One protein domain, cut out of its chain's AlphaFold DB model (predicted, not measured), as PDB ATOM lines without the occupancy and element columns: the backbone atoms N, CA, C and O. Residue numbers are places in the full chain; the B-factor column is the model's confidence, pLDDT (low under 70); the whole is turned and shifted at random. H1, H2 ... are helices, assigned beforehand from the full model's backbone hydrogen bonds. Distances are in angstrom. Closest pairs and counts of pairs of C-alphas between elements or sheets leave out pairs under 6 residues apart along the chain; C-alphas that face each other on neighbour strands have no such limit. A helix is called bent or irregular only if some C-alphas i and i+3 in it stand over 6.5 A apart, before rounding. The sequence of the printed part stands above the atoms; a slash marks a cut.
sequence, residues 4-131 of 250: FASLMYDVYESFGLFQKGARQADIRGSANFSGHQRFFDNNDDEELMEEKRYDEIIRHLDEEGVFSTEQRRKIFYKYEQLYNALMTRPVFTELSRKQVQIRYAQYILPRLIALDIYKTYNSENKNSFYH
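This is residues 4 to 131 of the 250 residues of an uncharacterized protein of Escherichia coli (UniProt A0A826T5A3). Two long helices, H5 and the bent H6, run back and forth as a loosely joined pair, with H6a close to H5 near the link that joins them; H1 lies near the middle, between this pair and the short helices H2 and H3. H4 crosses near the beginning of H5, and residues 44 to 49 of the long link before H4 stick out. The printed part has 128 residues with six named helices, H1 to H6 in order along the chain, and no named strand; its class is all helix. It is only just compact, close to loose, with a radius of gyration of the C-alphas of 16.3 A and spans of 47 by 37 by 29 A.

H1, residues 4 to 14, is close to but not clearly touching H2, residues 24 to 30; their closest C-alphas, of Ser 6 and Arg 28, are 7.5 A apart. Their lines stand at a shallow tilt of 14 degrees, opposite ways. H2 and H3, residues 33 to 40, meet only through their tight link, but are near each other. H3 is close to but not clearly touching H1, with the closest C-alphas, of Ala 5 and His 36, 6.2 A apart. H3 only just touches H4, residues 53 to 61, with 3 pairs of C-alphas within 8 A; the closest, of Phe 40 and Arg 53, are 5.4 A apart, and the steep tilt is 47 degrees. H4 touches H5, residues 69 to 88, about perpendicular at 74 degrees, with residues 69 to 73 of H5 alone; the closest C-alphas, of Asp 55 and Thr 69, are 6.8 A apart. H1 only just touches H5, with 3 pairs of C-alphas within 8 A, at residues 80 to 84 of H5 alone; the closest, of Phe 4 and Glu 80, are 6.3 A apart, and the steep tilt is 54 degrees, opposite ways. The helix packing is mostly crossed, with none of these 3 touching pairs at a shallow tilt. H6, residues 97 to 120, was assigned as one helix by its hydrogen bonds but is bent: C-alphas 107 and 110 are 6.6 A apart, and its arms H6a, residues 97 to 107, and H6b, residues 110 to 120, stand at a steep tilt of 41 degrees. H6a is close to but not clearly touching H5, with the closest C-alphas, of Met 87 and Gln 101, 6.9 A apart. H6b is only just apart from H5, at 8.5 A. Every O i to N i+4 pair is within hydrogen-bond range in H1, H2, H3, H5, H6a and H6b; in H4, 4 of 5 are.

H1 begins at C-alpha 4, (-9.054, -20.815, -29.781), and is 15.2 A long from first to last C-alpha. H5 is 28.6 A long, H6a 15.8 A and H6b 15.3 A; H6b ends at C-alpha 120, (6.306, -6.980, -39.396).

The two C-alphas farthest apart, of Glu 47 and Glu 94, are 50.2 A apart. The printed part has no cut. The link from H3 to H4 is long, with 12 residues. The mean pLDDT of the printed part is 76.6, and residues 19 to 51 and 88 to 92 are under 70.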
ATOM      1  N   PHE A   4     -10.089 -21.850 -29.603       74.00
ATOM      2  CA  PHE A   4      -9.054 -20.815 -29.781       74.00
ATOM      3  C   PHE A   4      -8.012 -20.809 -28.654       74.00
ATOM      4  O   PHE A   4      -6.815 -20.731 -28.903       74.00
ATOM      5  N   ALA A   5      -8.438 -20.958 -27.402       73.94
ATOM      6  CA  ALA A   5      -7.502 -20.956 -26.285       73.94
ATOM      7  C   ALA A   5      -6.613 -22.215 -26.268       73.94
ATOM      8  O   ALA A   5      -5.431 -22.143 -25.942       73.94
ATOM      9  N   SER A   6      -7.147 -23.364 -26.705       75.50
ATOM     10  CA  SER A   6      -6.329 -24.557 -26.969       75.50
ATOM     11  C   SER A   6      -5.278 -24.301 -28.056       75.50
ATOM     12  O   SER A   6      -4.135 -24.721 -27.903       75.50
ATOM     13  N   LEU A   7      -5.656 -23.588 -29.123       79.25
ATOM     14  CA  LEU A   7      -4.746 -23.150 -30.182       79.25
ATOM     15  C   LEU A   7      -3.636 -22.246 -29.612       79.25
ATOM     16  O   LEU A   7      -2.460 -22.496 -29.867       79.25
ATOM     17  N   MET A   8      -3.975 -21.258 -28.781       83.38
ATOM     18  CA  MET A   8      -2.974 -20.373 -28.172       83.38
ATOM     19  C   MET A   8      -2.041 -21.099 -27.199       83.38
ATOM     20  O   MET A   8      -0.858 -20.771 -27.142       83.38
ATOM     21  N   TYR A   9      -2.510 -22.132 -26.495       82.12
ATOM     22  CA  TYR A   9      -1.632 -22.994 -25.701       82.12
ATOM     23  C   TYR A   9      -0.628 -23.777 -26.551       82.12
ATOM     24  O   TYR A   9       0.515 -23.943 -26.124       82.12
ATOM     25  N   ASP A  10      -1.036 -24.266 -27.723       83.69
ATOM     26  CA  ASP A  10      -0.136 -24.952 -28.655       83.69
ATOM     27  C   ASP A  10       0.889 -23.975 -29.258       83.69
ATOM     28  O   ASP A  10       2.064 -24.322 -29.400       83.69
ATOM     29  N   VAL A  11       0.486 -22.730 -29.541       86.69
ATOM     30  CA  VAL A  11       1.406 -21.655 -29.955       86.69
ATOM     31  C   VAL A  11       2.412 -21.361 -28.841       86.69
ATOM     32  O   VAL A  11       3.618 -21.437 -29.064       86.69
ATOM     33  N   TYR A  12       1.938 -21.111 -27.620       86.56
ATOM     34  CA  TYR A  12       2.778 -20.812 -26.457       86.56
ATOM     35  C   TYR A  12       3.769 -21.950 -26.138       86.56
ATOM     36  O   TYR A  12       4.947 -21.711 -25.854       86.56
ATOM     37  N   GLU A  13       3.323 -23.206 -26.259       86.19
ATOM     38  CA  GLU A  13       4.184 -24.390 -26.164       86.19
ATOM     39  C   GLU A  13       5.244 -24.412 -27.268       86.19
ATOM     40  O   GLU A  13       6.412 -24.688 -26.990       86.19
ATOM     41  N   SER A  14       4.861 -24.085 -28.504       88.75
ATOM     42  CA  SER A  14       5.766 -24.083 -29.659       88.75
ATOM     43  C   SER A  14       6.915 -23.090 -29.490       88.75
ATOM     44  O   SER A  14       8.039 -23.419 -29.866       88.75
ATOM     45  N   PHE A  15       6.667 -21.933 -28.860       88.56
ATOM     46  CA  PHE A  15       7.701 -20.956 -28.486       88.56
ATOM     47  C   PHE A  15       8.601 -21.409 -27.323       88.56
ATOM     48  O   PHE A  15       9.670 -20.824 -27.109       88.56
ATOM     49  N   GLY A  16       8.204 -22.452 -26.585       85.94
ATOM     50  CA  GLY A  16       8.910 -22.940 -25.402       85.94
ATOM     51  C   GLY A  16       8.786 -22.005 -24.198       85.94
ATOM     52  O   GLY A  16       9.749 -21.869 -23.447       85.94
ATOM     53  N   LEU A  17       7.638 -21.337 -24.038       86.00
ATOM     54  CA  LEU A  17       7.412 -20.311 -23.007       86.00
ATOM     55  C   LEU A  17       6.878 -20.862 -21.673       86.00
ATOM     56  O   LEU A  17       6.733 -20.130 -20.696       86.00
ATOM     57  N   PHE A  18       6.580 -22.160 -21.593       80.69
ATOM     58  CA  PHE A  18       6.225 -22.784 -20.318       80.69
ATOM     59  C   PHE A  18       7.439 -22.876 -19.390       80.69
ATOM     60  O   PHE A  18       8.510 -23.331 -19.795       80.69
ATOM     61  N   GLN A  19       7.246 -22.527 -18.115       69.94
ATOM     62  CA  GLN A  19       8.263 -22.734 -17.088       69.94
ATOM     63  C   GLN A  19       8.602 -24.223 -16.935       69.94
ATOM     64  O   GLN A  19       7.748 -25.108 -17.056       69.94
ATOM     65  N   LYS A  20       9.872 -24.510 -16.638       66.31
ATOM     66  CA  LYS A  20      10.351 -25.874 -16.399       66.31
ATOM     67  C   LYS A  20       9.600 -26.481 -15.207       66.31
ATOM     68  O   LYS A  20       9.625 -25.924 -14.119       66.31
ATOM     69  N   GLY A  21       8.948 -27.626 -15.416       59.66
ATOM     70  CA  GLY A  21       8.142 -28.295 -14.385       59.66
ATOM     71  C   GLY A  21       6.679 -27.844 -14.314       59.66
ATOM     72  O   GLY A  21       5.927 -28.386 -13.506       59.66
ATOM     73  N   ALA A  22       6.243 -26.913 -15.172       62.19
ATOM     74  CA  ALA A  22       4.831 -26.570 -15.285       62.19
ATOM     75  C   ALA A  22       4.015 -27.808 -15.691       62.19
ATOM     76  O   ALA A  22       4.326 -28.484 -16.677       62.19
ATOM     77  N   ARG A  23       2.944 -28.100 -14.946       61.81
ATOM     78  CA  ARG A  23       2.014 -29.188 -15.269       61.81
ATOM     79  C   ARG A  23       1.096 -28.759 -16.410       61.81
ATOM     80  O   ARG A  23      -0.051 -28.381 -16.207       61.81
ATOM     81  N   GLN A  24       1.629 -28.794 -17.629       66.25
ATOM     82  CA  GLN A  24       0.941 -28.361 -18.852       66.25
ATOM     83  C   GLN A  24      -0.420 -29.050 -19.041       66.25
ATOM     84  O   GLN A  24      -1.382 -28.409 -19.456       66.25
ATOM     85  N   ALA A  25      -0.509 -30.341 -18.702       56.75
ATOM     86  CA  ALA A  25      -1.752 -31.107 -18.753       56.75
ATOM     87  C   ALA A  25      -2.794 -30.598 -17.741       56.75
ATOM     88  O   ALA A  25      -3.964 -30.477 -18.095       56.75
ATOM     89  N   ASP A  26      -2.366 -30.220 -16.533       57.09
ATOM     90  CA  ASP A  26      -3.245 -29.686 -15.487       57.09
ATOM     91  C   ASP A  26      -3.725 -28.272 -15.849       57.09
ATOM     92  O   ASP A  26      -4.905 -27.967 -15.698       57.09
ATOM     93  N   ILE A  27      -2.849 -27.431 -16.417       61.66
ATOM     94  CA  ILE A  27      -3.192 -26.084 -16.913       61.66
ATOM     95  C   ILE A  27      -4.211 -26.165 -18.063       61.66
ATOM     96  O   ILE A  27      -5.194 -25.426 -18.085       61.66
ATOM     97  N   ARG A  28      -4.017 -27.094 -19.009       61.31
ATOM     98  CA  ARG A  28      -4.954 -27.310 -20.125       61.31
ATOM     99  C   ARG A  28      -6.262 -27.970 -19.681       61.31
ATOM    100  O   ARG A  28      -7.309 -27.652 -20.234       61.31
ATOM    101  N   GLY A  29      -6.204 -28.893 -18.722       51.56
ATOM    102  CA  GLY A  29      -7.350 -29.679 -18.256       51.56
ATOM    103  C   GLY A  29      -8.277 -28.938 -17.290       51.56
ATOM    104  O   GLY A  29      -9.459 -29.262 -17.224       51.56
ATOM    105  N   SER A  30      -7.765 -27.935 -16.570       50.78
ATOM    106  CA  SER A  30      -8.526 -27.149 -15.583       50.78
ATOM    107  C   SER A  30      -9.129 -25.849 -16.130       50.78
ATOM    108  O   SER A  30      -9.944 -25.218 -15.454       50.78
ATOM    109  N   ALA A  31      -8.775 -25.437 -17.351       52.91
ATOM    110  CA  ALA A  31      -9.219 -24.168 -17.915       52.91
ATOM    111  C   ALA A  31     -10.656 -24.245 -18.481       52.91
ATOM    112  O   ALA A  31     -10.909 -24.772 -19.564       52.91
ATOM    113  N   ASN A  32     -11.615 -23.675 -17.749       57.28
ATOM    114  CA  ASN A  32     -12.893 -23.202 -18.297       57.28
ATOM    115  C   ASN A  32     -12.694 -21.835 -19.008       57.28
ATOM    116  O   ASN A  32     -11.570 -21.342 -19.068       57.28
ATOM    117  N   PHE A  33     -13.749 -21.211 -19.562       57.00
ATOM    118  CA  PHE A  33     -13.651 -19.891 -20.228       57.00
ATOM    119  C   PHE A  33     -12.865 -18.871 -19.389       57.00
ATOM    120  O   PHE A  33     -11.876 -18.315 -19.854       57.00
ATOM    121  N   SER A  34     -13.239 -18.732 -18.114       56.28
ATOM    122  CA  SER A  34     -12.578 -17.854 -17.145       56.28
ATOM    123  C   SER A  34     -11.133 -18.251 -16.836       56.28
ATOM    124  O   SER A  34     -10.323 -17.388 -16.536       56.28
ATOM    125  N   GLY A  35     -10.781 -19.536 -16.905       58.19
ATOM    126  CA  GLY A  35      -9.411 -20.011 -16.708       58.19
ATOM    127  C   GLY A  35      -8.513 -19.732 -17.912       58.19
ATOM    128  O   GLY A  35      -7.342 -19.412 -17.740       58.19
ATOM    129  N   HIS A  36      -9.059 -19.799 -19.129       64.19
ATOM    130  CA  HIS A  36      -8.356 -19.382 -20.342       64.19
ATOM    131  C   HIS A  36      -8.166 -17.873 -20.405       64.19
ATOM    132  O   HIS A  36      -7.072 -17.433 -20.741       64.19
ATOM    133  N   GLN A  37      -9.207 -17.114 -20.048       60.56
ATOM    134  CA  GLN A  37      -9.080 -15.686 -19.811       60.56
ATOM    135  C   GLN A  37      -8.014 -15.464 -18.745       60.56
ATOM    136  O   GLN A  37      -6.954 -15.000 -19.081       60.56
ATOM    137  N   ARG A  38      -8.125 -15.955 -17.516       63.50
ATOM    138  CA  ARG A  38      -7.076 -15.739 -16.502       63.50
ATOM    139  C   ARG A  38      -5.646 -16.140 -16.920       63.50
ATOM    140  O   ARG A  38      -4.693 -15.532 -16.451       63.50
ATOM    141  N   PHE A  39      -5.475 -17.164 -17.760       66.25
ATOM    142  CA  PHE A  39      -4.152 -17.553 -18.261       66.25
ATOM    143  C   PHE A  39      -3.596 -16.589 -19.328       66.25
ATOM    144  O   PHE A  39      -2.381 -16.410 -19.404       66.25
ATOM    145  N   PHE A  40      -4.456 -16.001 -20.168       69.00
ATOM    146  CA  PHE A  40      -4.066 -15.178 -21.321       69.00
ATOM    147  C   PHE A  40      -4.509 -13.689 -21.237       69.00
ATOM    148  O   PHE A  40      -3.769 -12.826 -21.709       69.00
ATOM    149  N   ASP A  41      -5.676 -13.381 -20.658       61.38
ATOM    150  CA  ASP A  41      -6.191 -12.051 -20.263       61.38
ATOM    151  C   ASP A  41      -5.343 -11.399 -19.170       61.38
ATOM    152  O   ASP A  41      -4.790 -12.070 -18.305       61.38
ATOM    153  N   ASN A  42      -5.167 -10.072 -19.158       52.94
ATOM    154  CA  ASN A  42      -6.055  -8.951 -19.557       52.94
ATOM    155  C   ASN A  42      -7.229  -8.629 -18.621       52.94
ATOM    156  O   ASN A  42      -8.163  -7.975 -19.068       52.94
ATOM    157  N   ASN A  43      -7.173  -8.973 -17.333       45.25
ATOM    158  CA  ASN A  43      -7.993  -8.217 -16.384       45.25
ATOM    159  C   ASN A  43      -7.424  -6.795 -16.261       45.25
ATOM    160  O   ASN A  43      -6.211  -6.625 -16.128       45.25
ATOM    161  N   ASP A  44      -8.303  -5.798 -16.327       45.75
ATOM    162  CA  ASP A  44      -8.022  -4.376 -16.077       45.75
ATOM    163  C   ASP A  44      -7.890  -4.070 -14.567       45.75
ATOM    164  O   ASP A  44      -8.031  -2.927 -14.144       45.75
ATOM    165  N   ASP A  45      -7.626  -5.085 -13.738       44.12
ATOM    166  CA  ASP A  45      -7.325  -4.893 -12.321       44.12
ATOM    167  C   ASP A  45      -5.895  -4.337 -12.209       44.12
ATOM    168  O   ASP A  45      -4.907  -5.073 -12.231       44.12
ATOM    169  N   GLU A  46      -5.803  -3.006 -12.135       45.78
ATOM    170  CA  GLU A  46      -4.582  -2.186 -12.118       45.78
ATOM    171  C   GLU A  46      -3.555  -2.558 -11.025       45.78
ATOM    172  O   GLU A  46      -2.417  -2.089 -11.067       45.78
ATOM    173  N   GLU A  47      -3.905  -3.415 -10.062       40.66
ATOM    174  CA  GLU A  47      -3.066  -3.714  -8.893       40.66
ATOM    175  C   GLU A  47      -2.043  -4.845  -9.080       40.66
ATOM    176  O   GLU A  47      -1.120  -4.967  -8.274       40.66
ATOM    177  N   LEU A  48      -2.126  -5.645 -10.147       41.06
ATOM    178  CA  LEU A  48      -1.149  -6.705 -10.424       41.06
ATOM    179  C   LEU A  48      -0.765  -6.692 -11.907       41.06
ATOM    180  O   LEU A  48      -1.312  -7.435 -12.717       41.06
ATOM    181  N   MET A  49       0.223  -5.862 -12.265       40.97
ATOM    182  CA  MET A  49       0.939  -5.958 -13.545       40.97
ATOM    183  C   MET A  49       1.782  -7.248 -13.604       40.97
ATOM    184  O   MET A  49       3.010  -7.211 -13.662       40.97
ATOM    185  N   GLU A  50       1.136  -8.412 -13.582       46.47
ATOM    186  CA  GLU A  50       1.747  -9.644 -14.068       46.47
ATOM    187  C   GLU A  50       1.796  -9.557 -15.601       46.47
ATOM    188  O   GLU A  50       0.787  -9.273 -16.252       46.47
ATOM    189  N   GLU A  51       2.981  -9.734 -16.195       52.28
ATOM    190  CA  GLU A  51       3.156  -9.732 -17.652       52.28
ATOM    191  C   GLU A  51       2.126 -10.664 -18.307       52.28
ATOM    192  O   GLU A  51       2.090 -11.872 -18.050       52.28
ATOM    193  N   LYS A  52       1.269 -10.105 -19.166       71.12
ATOM    194  CA  LYS A  52       0.220 -10.873 -19.836       71.12
ATOM    195  C   LYS A  52       0.904 -11.873 -20.762       71.12
ATOM    196  O   LYS A  52       1.756 -11.493 -21.556       71.12
ATOM    197  N   ARG A  53       0.537 -13.157 -20.715       77.06
ATOM    198  CA  ARG A  53       1.214 -14.216 -21.499       77.06
ATOM    199  C   ARG A  53       1.183 -13.972 -23.014       77.06
ATOM    200  O   ARG A  53       2.072 -14.433 -23.729       77.06
ATOM    201  N   TYR A  54       0.207 -13.209 -23.519       78.75
ATOM    202  CA  TYR A  54       0.232 -12.720 -24.902       78.75
ATOM    203  C   TYR A  54       1.432 -11.816 -25.191       78.75
ATOM    204  O   TYR A  54       1.984 -11.902 -26.283       78.75
ATOM    205  N   ASP A  55       1.873 -11.004 -24.234       85.81
ATOM    206  CA  ASP A  55       3.032 -10.124 -24.382       85.81
ATOM    207  C   ASP A  55       4.326 -10.924 -24.555       85.81
ATOM    208  O   ASP A  55       5.209 -10.508 -25.297       85.81
ATOM    209  N   GLU A  56       4.441 -12.105 -23.939       87.44
ATOM    210  CA  GLU A  56       5.572 -13.012 -24.180       87.44
ATOM    211  C   GLU A  56       5.619 -13.496 -25.630       87.44
ATOM    212  O   GLU A  56       6.687 -13.505 -26.241       87.44
ATOM    213  N   ILE A  57       4.465 -13.846 -26.208       88.50
ATOM    214  CA  ILE A  57       4.376 -14.200 -27.631       88.50
ATOM    215  C   ILE A  57       4.690 -12.968 -28.493       88.50
ATOM    216  O   ILE A  57       5.459 -13.066 -29.447       88.50
ATOM    217  N   ILE A  58       4.134 -11.803 -28.151       89.19
ATOM    218  CA  ILE A  58       4.321 -10.548 -28.892       89.19
ATOM    219  C   ILE A  58       5.794 -10.145 -28.933       89.19
ATOM    220  O   ILE A  58       6.290  -9.844 -30.012       89.19
ATOM    221  N   ARG A  59       6.512 -10.218 -27.806       89.06
ATOM    222  CA  ARG A  59       7.951  -9.917 -27.737       89.06
ATOM    223  C   ARG A  59       8.780 -10.778 -28.686       89.06
ATOM    224  O   ARG A  59       9.809 -10.327 -29.170       89.06
ATOM    225  N   HIS A  60       8.339 -12.006 -28.962       89.12
ATOM    226  CA  HIS A  60       8.984 -12.859 -29.953       89.12
ATOM    227  C   HIS A  60       8.567 -12.529 -31.388       89.12
ATOM    228  O   HIS A  60       9.414 -12.541 -32.274       89.12
ATOM    229  N   LEU A  61       7.283 -12.265 -31.639       89.69
ATOM    230  CA  LEU A  61       6.774 -12.009 -32.990       89.69
ATOM    231  C   LEU A  61       7.107 -10.613 -33.528       89.69
ATOM    232  O   LEU A  61       7.200 -10.442 -34.739       89.69
ATOM    233  N   ASP A  62       7.220  -9.617 -32.652       88.75
ATOM    234  CA  ASP A  62       7.359  -8.196 -32.980       88.75
ATOM    235  C   ASP A  62       8.405  -7.525 -32.093       88.75
ATOM    236  O   ASP A  62       8.135  -6.547 -31.400       88.75
ATOM    237  N   GLU A  63       9.607  -8.095 -32.070       86.88
ATOM    238  CA  GLU A  63      10.728  -7.554 -31.291       86.88
ATOM    239  C   GLU A  63      11.030  -6.087 -31.649       86.88
ATOM    240  O   GLU A  63      11.447  -5.307 -30.797       86.88
ATOM    241  N   GLU A  64      10.775  -5.697 -32.900       87.12
ATOM    242  CA  GLU A  64      10.973  -4.332 -33.398       87.12
ATOM    243  C   GLU A  64       9.858  -3.362 -32.990       87.12
ATOM    244  O   GLU A  64      10.007  -2.155 -33.172       87.12
ATOM    245  N   GLY A  65       8.752  -3.864 -32.434       90.31
ATOM    246  CA  GLY A  65       7.627  -3.038 -32.015       90.31
ATOM    247  C   GLY A  65       6.970  -2.296 -33.176       90.31
ATOM    248  O   GLY A  65       6.551  -1.150 -33.003       90.31
ATOM    249  N   VAL A  66       6.869  -2.931 -34.354       93.06
ATOM    250  CA  VAL A  66       6.163  -2.369 -35.520       93.06
ATOM    251  C   VAL A  66       4.734  -1.994 -35.134       93.06
ATOM    252  O   VAL A  66       4.214  -0.953 -35.541       93.06
ATOM    253  N   PHE A  67       4.117  -2.832 -34.307       92.69
ATOM    254  CA  PHE A  67       2.905  -2.511 -33.582       92.69
ATOM    255  C   PHE A  67       3.214  -2.331 -32.096       92.69
ATOM    256  O   PHE A  67       4.000  -3.075 -31.509       92.69
ATOM    257  N   SER A  68       2.514  -1.403 -31.442       90.94
ATOM    258  CA  SER A  68       2.538  -1.343 -29.980       90.94
ATOM    259  C   SER A  68       1.954  -2.628 -29.379       90.94
ATOM    260  O   SER A  68       1.100  -3.286 -29.984       90.94
ATOM    261  N   THR A  69       2.345  -2.973 -28.150       86.88
ATOM    262  CA  THR A  69       1.796  -4.142 -27.439       86.88
ATOM    263  C   THR A  69       0.263  -4.114 -27.391       86.88
ATOM    264  O   THR A  69      -0.391  -5.134 -27.599       86.88
ATOM    265  N   GLU A  70      -0.341  -2.936 -27.201       85.31
ATOM    266  CA  GLU A  70      -1.798  -2.771 -27.212       85.31
ATOM    267  C   GLU A  70      -2.408  -3.062 -28.596       85.31
ATOM    268  O   GLU A  70      -3.417  -3.766 -28.700       85.31
ATOM    269  N   GLN A  71      -1.787  -2.573 -29.674       89.56
ATOM    270  CA  GLN A  71      -2.212  -2.876 -31.042       89.56
ATOM    271  C   GLN A  71      -2.106  -4.376 -31.336       89.56
ATOM    272  O   GLN A  71      -3.046  -4.958 -31.882       89.56
ATOM    273  N   ARG A  72      -1.014  -5.027 -30.917       89.31
ATOM    274  CA  ARG A  72      -0.837  -6.478 -31.065       89.31
ATOM    275  C   ARG A  72      -1.909  -7.276 -30.325       89.31
ATOM    276  O   ARG A  72      -2.484  -8.196 -30.907       89.31
ATOM    277  N   ARG A  73      -2.256  -6.890 -29.093       83.69
ATOM    278  CA  ARG A  73      -3.369  -7.509 -28.351       83.69
ATOM    279  C   ARG A  73      -4.702  -7.354 -29.088       83.69
ATOM    280  O   ARG A  73      -5.440  -8.329 -29.217       83.69
ATOM    281  N   LYS A  74      -4.992  -6.169 -29.644       84.56
ATOM    282  CA  LYS A  74      -6.199  -5.944 -30.466       84.56
ATOM    283  C   LYS A  74      -6.218  -6.839 -31.711       84.56
ATOM    284  O   LYS A  74      -7.275  -7.368 -32.048       84.56
ATOM    285  N   ILE A  75      -5.076  -7.051 -32.368       87.12
ATOM    286  CA  ILE A  75      -4.957  -7.969 -33.515       87.12
ATOM    287  C   ILE A  75      -5.261  -9.415 -33.094       87.12
ATOM    288  O   ILE A  75      -6.097 -10.063 -33.725       87.12
ATOM    289  N   PHE A  76      -4.666  -9.912 -32.005       82.56
ATOM    290  CA  PHE A  76      -4.962 -11.255 -31.487       82.56
ATOM    291  C   PHE A  76      -6.432 -11.433 -31.111       82.56
ATOM    292  O   PHE A  76      -7.033 -12.444 -31.469       82.56
ATOM    293  N   TYR A  77      -7.044 -10.421 -30.497       81.31
ATOM    294  CA  TYR A  77      -8.477 -10.430 -30.220       81.31
ATOM    295  C   TYR A  77      -9.319 -10.530 -31.506       81.31
ATOM    296  O   TYR A  77     -10.307 -11.260 -31.557       81.31
ATOM    297  N   LYS A  78      -8.915  -9.864 -32.598       85.31
ATOM    298  CA  LYS A  78      -9.576 -10.023 -33.905       85.31
ATOM    299  C   LYS A  78      -9.395 -11.421 -34.497       85.31
ATOM    300  O   LYS A  78     -10.346 -11.939 -35.084       85.31
ATOM    301  N   TYR A  79      -8.234 -12.050 -34.322       84.31
ATOM    302  CA  TYR A  79      -8.025 -13.445 -34.728       84.31
ATOM    303  C   TYR A  79      -8.905 -14.410 -33.933       84.31
ATOM    304  O   TYR A  79      -9.492 -15.315 -34.524       84.31
ATOM    305  N   GLU A  80      -9.075 -14.174 -32.633       80.88
ATOM    306  CA  GLU A  80     -10.010 -14.932 -31.805       80.88
ATOM    307  C   GLU A  80     -11.457 -14.776 -32.289       80.88
ATOM    308  O   GLU A  80     -12.157 -15.773 -32.478       80.88
ATOM    309  N   GLN A  81     -11.905 -13.540 -32.539       81.88
ATOM    310  CA  GLN A  81     -13.249 -13.265 -33.061       81.88
ATOM    311  C   GLN A  81     -13.492 -13.974 -34.398       81.88
ATOM    312  O   GLN A  81     -14.527 -14.621 -34.571       81.88
ATOM    313  N   LEU A  82     -12.533 -13.885 -35.327       82.00
ATOM    314  CA  LEU A  82     -12.599 -14.567 -36.619       82.00
ATOM    315  C   LEU A  82     -12.694 -16.082 -36.432       82.00
ATOM    316  O   LEU A  82     -13.584 -16.719 -36.996       82.00
ATOM    317  N   TYR A  83     -11.807 -16.650 -35.617       78.44
ATOM    318  CA  TYR A  83     -11.798 -18.073 -35.324       78.44
ATOM    319  C   TYR A  83     -13.145 -18.515 -34.737       78.44
ATOM    320  O   TYR A  83     -13.792 -19.399 -35.284       78.44
ATOM    321  N   ASN A  84     -13.649 -17.852 -33.698       77.81
ATOM    322  CA  ASN A  84     -14.934 -18.194 -33.085       77.81
ATOM    323  C   ASN A  84     -16.110 -18.060 -34.073       77.81
ATOM    324  O   ASN A  84     -16.994 -18.921 -34.101       77.81
ATOM    325  N   ALA A  85     -16.111 -17.042 -34.938       78.31
ATOM    326  CA  ALA A  85     -17.137 -16.866 -35.967       78.31
ATOM    327  C   ALA A  85     -17.147 -18.009 -37.000       78.31
ATOM    328  O   ALA A  85     -18.216 -18.468 -37.403       78.31
ATOM    329  N   LEU A  86     -15.976 -18.513 -37.397       74.25
ATOM    330  CA  LEU A  86     -15.862 -19.651 -38.319       74.25
ATOM    331  C   LEU A  86     -16.357 -20.961 -37.698       74.25
ATOM    332  O   LEU A  86     -16.823 -21.853 -38.403       74.25
ATOM    333  N   MET A  87     -16.258 -21.072 -36.376       71.69
ATOM    334  CA  MET A  87     -16.509 -22.306 -35.627       71.69
ATOM    335  C   MET A  87     -17.954 -22.418 -35.133       71.69
ATOM    336  O   MET A  87     -18.419 -23.516 -34.829       71.69
ATOM    337  N   THR A  88     -18.656 -21.288 -35.036       69.75
ATOM    338  CA  THR A  88     -20.042 -21.190 -34.551       69.75
ATOM    339  C   THR A  88     -21.083 -21.357 -35.655       69.75
ATOM    340  O   THR A  88     -22.214 -21.743 -35.360       69.75
ATOM    341  N   ARG A  89     -20.737 -21.097 -36.923       64.31
ATOM    342  CA  ARG A  89     -21.699 -21.191 -38.028       64.31
ATOM    343  C   ARG A  89     -22.000 -22.653 -38.387       64.31
ATOM    344  O   ARG A  89     -21.069 -23.396 -38.706       64.31
ATOM    345  N   PRO A  90     -23.277 -23.078 -38.387       60.88
ATOM    346  CA  PRO A  90     -23.649 -24.384 -38.906       60.88
ATOM    347  C   PRO A  90     -23.362 -24.417 -40.408       60.88
ATOM    348  O   PRO A  90     -23.853 -23.588 -41.172       60.88
ATOM    349  N   VAL A  91     -22.532 -25.367 -40.823       64.12
ATOM    350  CA  VAL A  91     -22.271 -25.650 -42.233       64.12
ATOM    351  C   VAL A  91     -23.148 -26.842 -42.599       64.12
ATOM    352  O   VAL A  91     -23.107 -27.855 -41.904       64.12
ATOM    353  N   PHE A  92     -23.946 -26.739 -43.661       68.31
ATOM    354  CA  PHE A  92     -24.635 -27.901 -44.225       68.31
ATOM    355  C   PHE A  92     -23.580 -28.797 -44.881       68.31
ATOM    356  O   PHE A  92     -23.150 -28.553 -46.005       68.31
ATOM    357  N   THR A  93     -23.072 -29.768 -44.127       75.06
ATOM    358  CA  THR A  93     -22.001 -30.666 -44.557       75.06
ATOM    359  C   THR A  93     -22.123 -32.013 -43.860       75.06
ATOM    360  O   THR A  93     -22.535 -32.087 -42.705       75.06
ATOM    361  N   GLU A  94     -21.726 -33.072 -44.560       80.44
ATOM    362  CA  GLU A  94     -21.585 -34.422 -44.000       80.44
ATOM    363  C   GLU A  94     -20.310 -34.564 -43.147       80.44
ATOM    364  O   GLU A  94     -20.119 -35.556 -42.446       80.44
ATOM    365  N   LEU A  95     -19.417 -33.567 -43.191       80.25
ATOM    366  CA  LEU A  95     -18.189 -33.562 -42.406       80.25
ATOM    367  C   LEU A  95     -18.479 -33.355 -40.918       80.25
ATOM    368  O   LEU A  95     -19.251 -32.486 -40.514       80.25
ATOM    369  N   SER A  96     -17.751 -34.087 -40.075       81.44
ATOM    370  CA  SER A  96     -17.742 -33.820 -38.638       81.44
ATOM    371  C   SER A  96     -17.229 -32.406 -38.349       81.44
ATOM    372  O   SER A  96     -16.387 -31.871 -39.077       81.44
ATOM    373  N   ARG A  97     -17.653 -31.820 -37.217       75.62
ATOM    374  CA  ARG A  97     -17.150 -30.511 -36.758       75.62
ATOM    375  C   ARG A  97     -15.623 -30.459 -36.818       75.62
ATOM    376  O   ARG A  97     -15.085 -29.563 -37.447       75.62
ATOM    377  N   LYS A  98     -14.921 -31.462 -36.282       77.06
ATOM    378  CA  LYS A  98     -13.448 -31.527 -36.286       77.06
ATOM    379  C   LYS A  98     -12.839 -31.451 -37.696       77.06
ATOM    380  O   LYS A  98     -11.830 -30.781 -37.882       77.06
ATOM    381  N   GLN A  99     -13.444 -32.102 -38.690       80.44
ATOM    382  CA  GLN A  99     -12.971 -32.037 -40.079       80.44
ATOM    383  C   GLN A  99     -13.165 -30.644 -40.686       80.44
ATOM    384  O   GLN A  99     -12.266 -30.147 -41.363       80.44
ATOM    385  N   VAL A 100     -14.296 -29.988 -40.406       79.25
ATOM    386  CA  VAL A 100     -14.546 -28.599 -40.831       79.25
ATOM    387  C   VAL A 100     -13.522 -27.647 -40.207       79.25
ATOM    388  O   VAL A 100     -12.952 -26.817 -40.911       79.25
ATOM    389  N   GLN A 101     -13.225 -27.816 -38.915       76.44
ATOM    390  CA  GLN A 101     -12.228 -27.014 -38.197       76.44
ATOM    391  C   GLN A 101     -10.841 -27.129 -38.832       76.44
ATOM    392  O   GLN A 101     -10.209 -26.115 -39.117       76.44
ATOM    393  N   ILE A 102     -10.387 -28.361 -39.091       77.44
ATOM    394  CA  ILE A 102      -9.100 -28.613 -39.747       77.44
ATOM    395  C   ILE A 102      -9.086 -27.957 -41.126       77.44
ATOM    396  O   ILE A 102      -8.130 -27.262 -41.448       77.44
ATOM    397  N   ARG A 103     -10.155 -28.114 -41.916       80.38
ATOM    398  CA  ARG A 103     -10.235 -27.532 -43.258       80.38
ATOM    399  C   ARG A 103     -10.155 -26.003 -43.225       80.38
ATOM    400  O   ARG A 103      -9.374 -25.431 -43.971       80.38
ATOM    401  N   TYR A 104     -10.892 -25.326 -42.347       80.50
ATOM    402  CA  TYR A 104     -10.776 -23.867 -42.223       80.50
ATOM    403  C   TYR A 104      -9.400 -23.427 -41.724       80.50
ATOM    404  O   TYR A 104      -8.844 -22.472 -42.263       80.50
ATOM    405  N   ALA A 105      -8.811 -24.143 -40.763       79.19
ATOM    406  CA  ALA A 105      -7.461 -23.862 -40.288       79.19
ATOM    407  C   ALA A 105      -6.416 -23.991 -41.413       79.19
ATOM    408  O   ALA A 105      -5.579 -23.101 -41.543       79.19
ATOM    409  N   GLN A 106      -6.521 -25.029 -42.261       80.75
ATOM    410  CA  GLN A 106      -5.662 -25.241 -43.442       80.75
ATOM    411  C   GLN A 106      -5.649 -24.040 -44.376       80.75
ATOM    412  O   GLN A 106      -4.607 -23.719 -44.943       80.75
ATOM    413  N   TYR A 107      -6.794 -23.377 -44.539       80.88
ATOM    414  CA  TYR A 107      -6.875 -22.233 -45.427       80.88
ATOM    415  C   TYR A 107      -6.544 -20.918 -44.733       80.88
ATOM    416  O   TYR A 107      -5.917 -20.073 -45.348       80.88
ATOM    417  N   ILE A 108      -6.908 -20.715 -43.472       83.75
ATOM    418  CA  ILE A 108      -6.857 -19.375 -42.872       83.75
ATOM    419  C   ILE A 108      -5.541 -19.116 -42.143       83.75
ATOM    420  O   ILE A 108      -4.953 -18.052 -42.329       83.75
ATOM    421  N   LEU A 109      -5.042 -20.076 -41.354       85.00
ATOM    422  CA  LEU A 109      -3.855 -19.860 -40.518       85.00
ATOM    423  C   LEU A 109      -2.600 -19.504 -41.327       85.00
ATOM    424  O   LEU A 109      -1.947 -18.525 -40.960       85.00
ATOM    425  N   PRO A 110      -2.283 -20.185 -42.449       87.38
ATOM    426  CA  PRO A 110      -1.123 -19.816 -43.253       87.38
ATOM    427  C   PRO A 110      -1.208 -18.379 -43.788       87.38
ATOM    428  O   PRO A 110      -0.214 -17.658 -43.779       87.38
ATOM    429  N   ARG A 111      -2.405 -17.909 -44.178       87.69
ATOM    430  CA  ARG A 111      -2.593 -16.533 -44.675       87.69
ATOM    431  C   ARG A 111      -2.509 -15.492 -43.564       87.69
ATOM    432  O   ARG A 111      -1.980 -14.414 -43.810       87.69
ATOM    433  N   LEU A 112      -2.975 -15.802 -42.352       89.25
ATOM    434  CA  LEU A 112      -2.777 -14.918 -41.198       89.25
ATOM    435  C   LEU A 112      -1.290 -14.777 -40.856       89.25
ATOM    436  O   LEU A 112      -0.829 -13.664 -40.630       89.25
ATOM    437  N   ILE A 113      -0.532 -15.876 -40.886       89.69
ATOM    438  CA  ILE A 113       0.921 -15.852 -40.668       89.69
ATOM    439  C   ILE A 113       1.621 -15.074 -41.784       89.69
ATOM    440  O   ILE A 113       2.459 -14.227 -41.500       89.69
ATOM    441  N   ALA A 114       1.254 -15.303 -43.047       91.00
ATOM    442  CA  ALA A 114       1.804 -14.558 -44.177       91.00
ATOM    443  C   ALA A 114       1.524 -13.052 -44.072       91.00
ATOM    444  O   ALA A 114       2.411 -12.244 -44.343       91.00
ATOM    445  N   LEU A 115       0.315 -12.670 -43.646       91.88
ATOM    446  CA  LEU A 115      -0.041 -11.278 -43.385       91.88
ATOM    447  C   LEU A 115       0.782 -10.695 -42.232       91.88
ATOM    448  O   LEU A 115       1.257  -9.568 -42.350       91.88
ATOM    449  N   ASP A 116       0.978 -11.446 -41.146       91.94
ATOM    450  CA  ASP A 116       1.776 -10.996 -40.002       91.94
ATOM    451  C   ASP A 116       3.241 -10.779 -40.396       91.94
ATOM    452  O   ASP A 116       3.804  -9.724 -40.105       91.94
ATOM    453  N   ILE A 117       3.819 -11.719 -41.156       93.50
ATOM    454  CA  ILE A 117       5.149 -11.580 -41.763       93.50
ATOM    455  C   ILE A 117       5.177 -10.329 -42.638       93.50
ATOM    456  O   ILE A 117       6.037  -9.484 -42.452       93.50
ATOM    457  N   TYR A 118       4.231 -10.162 -43.563       92.44
ATOM    458  CA  TYR A 118       4.204  -9.001 -44.456       92.44
ATOM    459  C   TYR A 118       4.158  -7.667 -43.696       92.44
ATOM    460  O   TYR A 118       4.753  -6.686 -44.134       92.44
ATOM    461  N   LYS A 119       3.453  -7.622 -42.562       91.56
ATOM    462  CA  LYS A 119       3.315  -6.409 -41.754       91.56
ATOM    463  C   LYS A 119       4.511  -6.114 -40.857       91.56
ATOM    464  O   LYS A 119       4.714  -4.947 -40.558       91.56
ATOM    465  N   THR A 120       5.254  -7.128 -40.422       90.19
ATOM    466  CA  THR A 120       6.306  -6.980 -39.396       90.19
ATOM    467  C   THR A 120       7.715  -7.279 -39.895       90.19
ATOM    468  O   THR A 120       8.688  -6.981 -39.212       90.19
ATOM    469  N   TYR A 121       7.854  -7.869 -41.080       90.62
ATOM    470  CA  TYR A 121       9.148  -8.257 -41.618       90.62
ATOM    471  C   TYR A 121       9.979  -7.041 -42.021       90.62
ATOM    472  O   TYR A 121       9.625  -6.300 -42.939       90.62
ATOM    473  N   ASN A 122      11.142  -6.919 -41.392       89.31
ATOM    474  CA  ASN A 122      12.198  -6.004 -41.779       89.31
ATOM    475  C   ASN A 122      13.373  -6.794 -42.377       89.31
ATOM    476  O   ASN A 122      13.982  -7.640 -41.715       89.31
ATOM    477  N   SER A 123      13.716  -6.523 -43.638       88.62
ATOM    478  CA  SER A 123      14.825  -7.199 -44.323       88.62
ATOM    479  C   SER A 123      16.202  -6.851 -43.754       88.62
ATOM    480  O   SER A 123      17.144  -7.627 -43.929       88.62
ATOM    481  N   GLU A 124      16.331  -5.704 -43.085       89.31
ATOM    482  CA  GLU A 124      17.579  -5.268 -42.454       89.31
ATOM    483  C   GLU A 124      17.834  -6.020 -41.142       89.31
ATOM    484  O   GLU A 124      18.979  -6.363 -40.831       89.31
ATOM    485  N   ASN A 125      16.770  -6.373 -40.412       88.38
ATOM    486  CA  ASN A 125      16.878  -7.133 -39.176       88.38
ATOM    487  C   ASN A 125      16.855  -8.649 -39.423       88.38
ATOM    488  O   ASN A 125      15.821  -9.323 -39.369       88.38
ATOM    489  N   LYS A 126      18.051  -9.213 -39.603       87.94
ATOM    490  CA  LYS A 126      18.250 -10.668 -39.717       87.94
ATOM    491  C   LYS A 126      17.957 -11.438 -38.429       87.94
ATOM    492  O   LYS A 126      17.851 -12.660 -38.465       87.94
ATOM    493  N   ASN A 127      17.827 -10.733 -37.305       85.75
ATOM    494  CA  ASN A 127      17.586 -11.338 -36.001       85.75
ATOM    495  C   ASN A 127      16.102 -11.523 -35.687       85.75
ATOM    496  O   ASN A 127      15.789 -12.287 -34.777       85.75
ATOM    497  N   SER A 128      15.213 -10.870 -36.443       90.81
ATOM    498  CA  SER A 128      13.772 -10.970 -36.225       90.81
ATOM    499  C   SER A 128      13.289 -12.415 -36.362       90.81
ATOM    500  O   SER A 128      13.764 -13.189 -37.203       90.81
ATOM    501  N   PHE A 129      12.294 -12.784 -35.556       92.38
ATOM    502  CA  PHE A 129      11.724 -14.132 -35.564       92.38
ATOM    503  C   PHE A 129      11.286 -14.569 -36.967       92.38
ATOM    504  O   PHE A 129      11.595 -15.683 -37.404       92.38
ATOM    505  N   TYR A 130      10.628 -13.676 -37.707       94.12
ATOM    506  CA  TYR A 130      10.142 -13.978 -39.046       94.12
ATOM    507  C   TYR A 130      11.222 -14.003 -40.124       94.12
ATOM    508  O   TYR A 130      10.936 -14.495 -41.215       94.12
ATOM    509  N   HIS A 131      12.458 -13.565 -39.853       94.75
ATOM    510  CA  HIS A 131      13.475 -13.438 -40.895       94.75
ATOM    511  C   HIS A 131      13.725 -14.743 -41.655       94.75
ATOM    512  O   HIS A 131      13.589 -14.824 -42.879       94.75
TER     513      HIS A 131